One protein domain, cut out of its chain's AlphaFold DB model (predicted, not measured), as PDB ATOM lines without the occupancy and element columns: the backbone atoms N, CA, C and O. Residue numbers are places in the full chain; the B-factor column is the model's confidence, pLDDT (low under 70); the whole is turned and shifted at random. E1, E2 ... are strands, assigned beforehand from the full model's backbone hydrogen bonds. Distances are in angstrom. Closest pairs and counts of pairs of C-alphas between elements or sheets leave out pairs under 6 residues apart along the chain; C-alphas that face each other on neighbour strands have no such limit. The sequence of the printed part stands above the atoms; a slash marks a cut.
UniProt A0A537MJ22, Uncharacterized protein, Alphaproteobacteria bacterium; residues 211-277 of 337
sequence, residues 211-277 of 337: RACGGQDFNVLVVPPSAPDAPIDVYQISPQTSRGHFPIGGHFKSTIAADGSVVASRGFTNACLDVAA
ATOM      1  N   ARG A 211     564.572 286.307 294.365       93.00
ATOM      2  CA  ARG A 211     565.298 286.476 295.626       93.00
ATOM      3  C   ARG A 211     565.901 287.861 295.709       93.00
ATOM      4  O   ARG A 211     566.667 288.252 294.829       93.00
ATOM      5  N   ALA A 212     565.558 288.576 296.773       93.50
ATOM      6  CA  ALA A 212     566.189 289.841 297.086       93.50
ATOM      7  C   ALA A 212     567.634 289.610 297.528       93.50
ATOM      8  O   ALA A 212     567.990 288.567 298.092       93.50
ATOM      9  N   CYS A 213     568.464 290.624 297.335       91.81
ATOM     10  CA  CYS A 213     569.781 290.626 297.948       91.81
ATOM     11  C   CYS A 213     569.670 290.771 299.470       91.81
ATOM     12  O   CYS A 213     568.789 291.455 299.980       91.81
ATOM     13  N   GLY A 214     570.541 290.069 300.200       83.12
ATOM     14  CA  GLY A 214     570.522 290.044 301.667       83.12
ATOM     15  C   GLY A 214     569.473 289.115 302.296       83.12
ATOM     16  O   GLY A 214     569.416 289.027 303.519       83.12
ATOM     17  N   GLY A 215     568.668 288.401 301.495       80.69
ATOM     18  CA  GLY A 215     567.709 287.401 301.989       80.69
ATOM     19  C   GLY A 215     566.509 287.969 302.756       80.69
ATOM     20  O   GLY A 215     565.793 287.202 303.389       80.69
ATOM     21  N   GLN A 216     566.315 289.289 302.718       87.00
ATOM     22  CA  GLN A 216     565.127 289.970 303.235       87.00
ATOM     23  C   GLN A 216     564.012 289.984 302.182       87.00
ATOM     24  O   GLN A 216     564.246 289.689 301.011       87.00
ATOM     25  N   ASP A 217     562.807 290.375 302.581       91.00
ATOM     26  CA  ASP A 217     561.705 290.543 301.636       91.00
ATOM     27  C   ASP A 217     561.862 291.805 300.778       91.00
ATOM     28  O   ASP A 217     562.507 292.784 301.154       91.00
ATOM     29  N   PHE A 218     561.245 291.785 299.600       95.56
ATOM     30  CA  PHE A 218     561.295 292.898 298.662       95.56
ATOM     31  C   PHE A 218     560.540 294.135 299.159       95.56
ATOM     32  O   PHE A 218     559.413 294.050 299.650       95.56
ATOM     33  N   ASN A 219     561.090 295.308 298.853       94.25
ATOM     34  CA  ASN A 219     560.297 296.523 298.722       94.25
ATOM     35  C   ASN A 219     559.524 296.440 297.400       94.25
ATOM     36  O   ASN A 219     560.123 296.413 296.325       94.25
ATOM     37  N   VAL A 220     558.194 296.364 297.458       97.62
ATOM     38  CA  VAL A 220     557.372 296.173 296.254       97.62
ATOM     39  C   VAL A 220     556.746 297.490 295.814       97.62
ATOM     40  O   VAL A 220     555.947 298.070 296.544       97.62
ATOM     41  N   LEU A 221     557.081 297.938 294.604       98.31
ATOM     42  CA  LEU A 221     556.535 299.146 293.989       98.31
ATOM     43  C   LEU A 221     555.568 298.747 292.872       98.31
ATOM     44  O   LEU A 221     555.967 298.124 291.888       98.31
ATOM     45  N   VAL A 222     554.298 299.124 293.000       98.31
ATOM     46  CA  VAL A 222     553.286 298.887 291.962       98.31
ATOM     47  C   VAL A 222     553.096 300.160 291.153       98.31
ATOM     48  O   VAL A 222     552.806 301.217 291.712       98.31
ATOM     49  N   VAL A 223     553.255 300.069 289.836       97.56
ATOM     50  CA  VAL A 223     553.012 301.190 288.930       97.56
ATOM     51  C   VAL A 223     551.517 301.278 288.615       97.56
ATOM     52  O   VAL A 223     550.964 300.311 288.086       97.56
ATOM     53  N   PRO A 224     550.863 302.434 288.842       94.38
ATOM     54  CA  PRO A 224     549.475 302.619 288.441       94.38
ATOM     55  C   PRO A 224     549.270 302.390 286.935       94.38
ATOM     56  O   PRO A 224     550.068 302.883 286.127       94.38
ATOM     57  N   PRO A 225     548.217 301.655 286.529       93.31
ATOM     58  CA  PRO A 225     547.954 301.392 285.121       93.31
ATOM     59  C   PRO A 225     547.591 302.689 284.386       93.31
ATOM     60  O   PRO A 225     546.889 303.547 284.917       93.31
ATOM     61  N   SER A 226     548.035 302.830 283.135       89.81
ATOM     62  CA  SER A 226     547.758 304.022 282.312       89.81
ATOM     63  C   SER A 226     546.314 304.107 281.807       89.81
ATOM     64  O   SER A 226     545.880 305.170 281.367       89.81
ATOM     65  N   ALA A 227     545.583 302.993 281.847       91.19
ATOM     66  CA  ALA A 227     544.177 302.873 281.483       91.19
ATOM     67  C   ALA A 227     543.526 301.729 282.289       91.19
ATOM     68  O   ALA A 227     544.250 300.856 282.775       91.19
ATOM     69  N   PRO A 228     542.183 301.680 282.409       86.94
ATOM     70  CA  PRO A 228     541.482 300.690 283.233       86.94
ATOM     71  C   PRO A 228     541.862 299.226 282.982       86.94
ATOM     72  O   PRO A 228     541.949 298.476 283.948       86.94
ATOM     73  N   ASP A 229     542.174 298.854 281.737       89.38
ATOM     74  CA  ASP A 229     542.535 297.482 281.338       89.38
ATOM     75  C   ASP A 229     544.015 297.335 280.944       89.38
ATOM     76  O   ASP A 229     544.438 296.299 280.432       89.38
ATOM     77  N   ALA A 230     544.834 298.368 281.169       95.31
ATOM     78  CA  ALA A 230     546.260 298.287 280.875       95.31
ATOM     79  C   ALA A 230     546.955 297.275 281.811       95.31
ATOM     80  O   ALA A 230     546.561 297.152 282.986       95.31
ATOM     81  N   PRO A 231     548.007 296.583 281.328       97.31
ATOM     82  CA  PRO A 231     548.871 295.786 282.185       97.31
ATOM     83  C   PRO A 231     549.469 296.621 283.323       97.31
ATOM     84  O   PRO A 231     549.714 297.821 283.170       97.31
ATOM     85  N   ILE A 232     549.711 295.974 284.457       98.25
ATOM     86  CA  ILE A 232     550.313 296.582 285.645       98.25
ATOM     87  C   ILE A 232     551.748 296.081 285.761       98.25
ATOM     88  O   ILE A 232     551.986 294.877 285.809       98.25
ATOM     89  N   ASP A 233     552.700 297.008 285.816       98.56
ATOM     90  CA  ASP A 233     554.090 296.682 286.121       98.56
ATOM     91  C   ASP A 233     554.292 296.693 287.645       98.56
ATOM     92  O   ASP A 233     553.971 297.675 288.321       98.56
ATOM     93  N   VAL A 234     554.857 295.615 288.182       98.75
ATOM     94  CA  VAL A 234     555.228 295.466 289.592       98.75
ATOM     95  C   VAL A 234     556.737 295.298 289.678       98.75
ATOM     96  O   VAL A 234     557.322 294.480 288.969       98.75
ATOM     97  N   TYR A 235     557.370 296.083 290.543       98.75
ATOM     98  CA  TYR A 235     558.808 296.062 290.765       98.75
ATOM     99  C   TYR A 235     559.099 295.513 292.156       98.75
ATOM    100  O   TYR A 235     558.672 296.087 293.155       98.75
ATOM    101  N   GLN A 236     559.844 294.416 292.215       98.44
ATOM    102  CA  GLN A 236     560.372 293.841 293.449       98.44
ATOM    103  C   GLN A 236     561.806 294.346 293.622       98.44
ATOM    104  O   GLN A 236     562.705 293.975 292.866       98.44
ATOM    105  N   ILE A 237     562.004 295.256 294.575       97.62
ATOM    106  CA  ILE A 237     563.264 295.961 294.811       97.62
ATOM    107  C   ILE A 237     563.958 295.348 296.029       97.62
ATOM    108  O   ILE A 237     563.386 295.341 297.118       97.62
ATOM    109  N   SER A 238     565.184 294.835 295.859       96.50
ATOM    110  CA  SER A 238     566.033 294.440 296.989       96.50
ATOM    111  C   SER A 238     566.140 295.585 298.003       96.50
ATOM    112  O   SER A 238     566.457 296.703 297.590       96.50
ATOM    113  N   PRO A 239     565.893 295.345 299.301       93.06
ATOM    114  CA  PRO A 239     565.969 296.392 300.308       93.06
ATOM    115  C   PRO A 239     567.423 296.759 300.628       93.06
ATOM    116  O   PRO A 239     568.330 295.933 300.511       93.06
ATOM    117  N   GLN A 240     567.640 297.992 301.085       91.25
ATOM    118  CA  GLN A 240     568.891 298.375 301.734       91.25
ATOM    119  C   GLN A 240     568.932 297.731 303.123       91.25
ATOM    120  O   GLN A 240     568.126 298.055 303.989       91.25
ATOM    121  N   THR A 241     569.873 296.814 303.344       86.31
ATOM    122  CA  THR A 241     570.019 296.106 304.628       86.31
ATOM    123  C   THR A 241     571.093 296.715 305.527       86.31
ATOM    124  O   THR A 241     571.241 296.315 306.679       86.31
ATOM    125  N   SER A 242     571.887 297.657 305.017       87.94
ATOM    126  CA  SER A 242     572.953 298.329 305.760       87.94
ATOM    127  C   SER A 242     573.096 299.772 305.290       87.94
ATOM    128  O   SER A 242     573.083 300.049 304.093       87.94
ATOM    129  N   ARG A 243     573.239 300.709 306.232       87.19
ATOM    130  CA  ARG A 243     573.361 302.136 305.911       87.19
ATOM    131  C   ARG A 243     574.558 302.385 304.992       87.19
ATOM    132  O   ARG A 243     575.662 301.927 305.270       87.19
ATOM    133  N   GLY A 244     574.336 303.141 303.919       89.25
ATOM    134  CA  GLY A 244     575.378 303.473 302.943       89.25
ATOM    135  C   GLY A 244     575.744 302.323 302.000       89.25
ATOM    136  O   GLY A 244     576.622 302.498 301.163       89.25
ATOM    137  N   HIS A 245     575.073 301.176 302.112       91.88
ATOM    138  CA  HIS A 245     575.224 300.014 301.242       91.88
ATOM    139  C   HIS A 245     573.925 299.785 300.484       91.88
ATOM    140  O   HIS A 245     572.854 299.701 301.087       91.88
ATOM    141  N   PHE A 246     573.999 299.771 299.161       93.88
ATOM    142  CA  PHE A 246     572.825 299.720 298.307       93.88
ATOM    143  C   PHE A 246     572.924 298.535 297.353       93.88
ATOM    144  O   PHE A 246     573.896 298.442 296.593       93.88
ATOM    145  N   PRO A 247     571.913 297.651 297.314       95.06
ATOM    146  CA  PRO A 247     571.860 296.641 296.279       95.06
ATOM    147  C   PRO A 247     571.652 297.324 294.922       95.06
ATOM    148  O   PRO A 247     570.719 298.099 294.732       95.06
ATOM    149  N   ILE A 248     572.538 297.021 293.978       94.31
ATOM    150  CA  ILE A 248     572.382 297.331 292.548       94.31
ATOM    151  C   ILE A 248     571.735 296.147 291.814       94.31
ATOM    152  O   ILE A 248     571.257 296.281 290.687       94.31
ATOM    153  N   GLY A 249     571.742 294.969 292.444       94.19
ATOM    154  CA  GLY A 249     571.194 293.736 291.900       94.19
ATOM    155  C   GLY A 249     569.995 293.172 292.656       94.19
ATOM    156  O   GLY A 249     569.530 293.703 293.663       94.19
ATOM    157  N   GLY A 250     569.488 292.046 292.150       95.25
ATOM    158  CA  GLY A 250     568.335 291.360 292.744       95.25
ATOM    159  C   GLY A 250     567.030 292.147 292.619       95.25
ATOM    160  O   GLY A 250     566.104 291.908 293.373       95.25
ATOM    161  N   HIS A 251     566.946 293.095 291.688       97.56
ATOM    162  CA  HIS A 251     565.697 293.781 291.371       97.56
ATOM    163  C   HIS A 251     564.987 293.068 290.225       97.56
ATOM    164  O   HIS A 251     565.633 292.646 289.257       97.56
ATOM    165  N   PHE A 252     563.662 293.006 290.297       98.31
ATOM    166  CA  PHE A 252     562.825 292.354 289.296       98.31
ATOM    167  C   PHE A 252     561.688 293.265 288.854       98.31
ATOM    168  O   PHE A 252     561.184 294.082 289.628       98.31
ATOM    169  N   LYS A 253     561.275 293.097 287.601       98.69
ATOM    170  CA  LYS A 253     560.053 293.661 287.039       98.69
ATOM    171  C   LYS A 253     559.173 292.518 286.558       98.69
ATOM    172  O   LYS A 253     559.619 291.712 285.741       98.69
ATOM    173  N   SER A 254     557.915 292.527 286.970       98.81
ATOM    174  CA  SER A 254     556.876 291.647 286.445       98.81
ATOM    175  C   SER A 254     555.741 292.471 285.848       98.81
ATOM    176  O   SER A 254     555.375 293.512 286.387       98.81
ATOM    177  N   THR A 255     555.184 292.014 284.731       98.56
ATOM    178  CA  THR A 255     554.032 292.638 284.073       98.56
ATOM    179  C   THR A 255     552.829 291.718 284.214       98.56
ATOM    180  O   THR A 255     552.874 290.551 283.816       98.56
ATOM    181  N   ILE A 256     551.762 292.254 284.797       98.31
ATOM    182  CA  ILE A 256     550.525 291.550 285.125       98.31
ATOM    183  C   ILE A 256     549.450 292.009 284.139       98.31
ATOM    184  O   ILE A 256     549.200 293.211 284.007       98.31
ATOM    185  N   ALA A 257     548.822 291.077 283.427       96.69
ATOM    186  CA  ALA A 257     547.743 291.373 282.489       96.69
ATOM    187  C   ALA A 257     546.439 291.771 283.203       96.69
ATOM    188  O   ALA A 257     546.310 291.695 284.425       96.69
ATOM    189  N   ALA A 258     545.445 292.223 282.434       93.75
ATOM    190  CA  ALA A 258     544.151 292.642 282.977       93.75
ATOM    191  C   ALA A 258     543.421 291.523 283.744       93.75
ATOM    192  O   ALA A 258     542.711 291.817 284.703       93.75
ATOM    193  N   ASP A 259     543.643 290.263 283.358       92.88
ATOM    194  CA  ASP A 259     543.086 289.064 283.996       92.88
ATOM    195  C   ASP A 259     543.833 288.626 285.273       92.88
ATOM    196  O   ASP A 259     543.435 287.657 285.916       92.88
ATOM    197  N   GLY A 260     544.901 289.335 285.652       93.38
ATOM    198  CA  GLY A 260     545.719 289.032 286.827       93.38
ATOM    199  C   GLY A 260     546.856 288.036 286.580       93.38
ATOM    200  O   GLY A 260     547.613 287.757 287.509       93.38
ATOM    201  N   SER A 261     547.022 287.520 285.359       96.12
ATOM    202  CA  SER A 261     548.130 286.619 285.023       96.12
ATOM    203  C   SER A 261     549.461 287.365 284.874       96.12
ATOM    204  O   SER A 261     549.518 288.487 284.366       96.12
ATOM    205  N   VAL A 262     550.561 286.740 285.302       98.00
ATOM    206  CA  VAL A 262     551.918 287.252 285.051       98.00
ATOM    207  C   VAL A 262     552.299 286.908 283.611       98.00
ATOM    208  O   VAL A 262     552.510 285.740 283.289       98.00
ATOM    209  N   VAL A 263     552.393 287.914 282.740       97.94
ATOM    210  CA  VAL A 263     552.686 287.730 281.302       97.94
ATOM    211  C   VAL A 263     554.147 287.975 280.940       97.94
ATOM    212  O   VAL A 263     554.605 287.536 279.887       97.94
ATOM    213  N   ALA A 264     554.896 288.658 281.803       98.00
ATOM    214  CA  ALA A 264     556.338 288.810 281.677       98.00
ATOM    215  C   ALA A 264     556.974 288.968 283.058       98.00
ATOM    216  O   ALA A 264     556.386 289.576 283.951       98.00
ATOM    217  N   SER A 265     558.192 288.461 283.221       97.88
ATOM    218  CA  SER A 265     559.017 288.712 284.398       97.88
ATOM    219  C   SER A 265     560.489 288.722 284.007       97.88
ATOM    220  O   SER A 265     560.912 287.898 283.193       97.88
ATOM    221  N   ARG A 266     561.269 289.656 284.552       97.38
ATOM    222  CA  ARG A 266     562.715 289.728 284.323       97.38
ATOM    223  C   ARG A 266     563.455 290.325 285.514       97.38
ATOM    224  O   ARG A 266     562.927 291.201 286.198       97.38
ATOM    225  N   GLY A 267     564.705 289.908 285.696       97.25
ATOM    226  CA  GLY A 267     565.672 290.606 286.541       97.25
ATOM    227  C   GLY A 267     566.363 291.752 285.796       97.25
ATOM    228  O   GLY A 267     566.364 291.799 284.562       97.25
ATOM    229  N   PHE A 268     566.971 292.666 286.552       96.69
ATOM    230  CA  PHE A 268     567.821 293.736 286.008       96.69
ATOM    231  C   PHE A 268     569.321 293.413 286.040       96.69
ATOM    232  O   PHE A 268     570.092 294.016 285.298       96.69
ATOM    233  N   THR A 269     569.731 292.431 286.844       94.06
ATOM    234  CA  THR A 269     571.110 291.930 286.933       94.06
ATOM    235  C   THR A 269     571.117 290.402 287.022       94.06
ATOM    236  O   THR A 269     570.102 289.785 287.335       94.06
ATOM    237  N   ASN A 270     572.279 289.786 286.778       90.31
ATOM    238  CA  ASN A 270     572.472 288.333 286.922       90.31
ATOM    239  C   ASN A 270     572.921 287.901 288.325       90.31
ATOM    240  O   ASN A 270     573.055 286.710 288.592       90.31
ATOM    241  N   ALA A 271     573.230 288.853 289.201       88.56
ATOM    242  CA  ALA A 271     573.788 288.583 290.517       88.56
ATOM    243  C   ALA A 271     573.358 289.649 291.523       88.56
ATOM    244  O   ALA A 271     573.010 290.777 291.150       88.56
ATOM    245  N   CYS A 272     573.452 289.287 292.799       90.12
ATOM    246  CA  CYS A 272     573.407 290.246 293.884       90.12
ATOM    247  C   CYS A 272     574.728 290.996 293.974       90.12
ATOM    248  O   CYS A 272     575.770 290.403 294.247       90.12
ATOM    249  N   LEU A 273     574.657 292.299 293.724       87.31
ATOM    250  CA  LEU A 273     575.764 293.230 293.852       87.31
ATOM    251  C   LEU A 273     575.330 294.342 294.795       87.31
ATOM    252  O   LEU A 273     574.236 294.880 294.636       87.31
ATOM    253  N   ASP A 274     576.203 294.678 295.731       90.44
ATOM    254  CA  ASP A 274     576.033 295.781 296.666       90.44
ATOM    255  C   ASP A 274     577.126 296.821 296.403       90.44
ATOM    256  O   ASP A 274     578.261 296.461 296.063       90.44
ATOM    257  N   VAL A 275     576.788 298.101 296.517       91.75
ATOM    258  CA  VAL A 275     577.735 299.208 296.397       91.75
ATOM    259  C   VAL A 275     577.709 300.060 297.652       91.75
ATOM    260  O   VAL A 275     576.653 300.439 298.152       91.75
ATOM    261  N   ALA A 276     578.902 300.414 298.124       91.75
ATOM    262  CA  ALA A 276     579.048 301.439 299.140       91.75
ATOM    263  C   ALA A 276     578.925 302.824 298.486       91.75
ATOM    264  O   ALA A 276     579.654 303.135 297.540       91.75
ATOM    265  N   ALA A 277     578.037 303.658 299.012       89.69
ATOM    266  CA  ALA A 277     577.878 305.052 298.628       89.69
ATOM    267  C   ALA A 277     578.024 305.922 299.878       89.69
ATOM    268  O   ALA A 277     577.195 305.886 300.786       89.69
TER     269      ALA A 277
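What this domain is: This is residues 211 to 277 of the 337 residues of an uncharacterized protein of Alphaproteobacteria bacterium (UniProt A0A537MJ22). A twisted wall of four antiparallel strands, E1 - E2 - E4 - E5, runs lengthwise in a rod, with the small ribbon E3 and E6 at one end. The printed part has 67 residues, no named helix and strands E1 to E6 in chain order; it is all strand, 27 residues being in named elements, under half. It is loose, radius of gyration of the C-alphas 13.7 A, spanning 41 by 20 by 17 A.

Where its parts are: Find C-alpha 219 at (560.297, 296.523, 298.722); E1 runs 10.0 A to 222. Then come E2, 232 to 237, 15.9 A; E3, 245 to 247, 6.9 A; E4, 252 to 256, 13.0 A; E5, 262 to 267, 14.2 A. E6, 274 to 276, 6.9 A, ends at (579.048, 301.439, 299.140).

How they stand to each other: Within hydrogen-bond range, find N 221 and O 235, 2.8 A, in hairpin E1 and E2; N 234 and O 254, 2.8 A, between E2 and E4; N 253 and O 266, 2.9 A, in hairpin E4 and E5. The sheet is twisted, its C-alphas up to 4.2 A off its best plane. E3 and E6 are antiparallel at 151 degrees, N 246 and O 275 being 2.9 A apart. E3 is apart from E2.

The domain as a whole: The farthest C-alphas, Asp 259 and Ala 277, are 41.0 A apart. The printed part has no cut, no link is long, and no printed residue is under 70 in pLDDT.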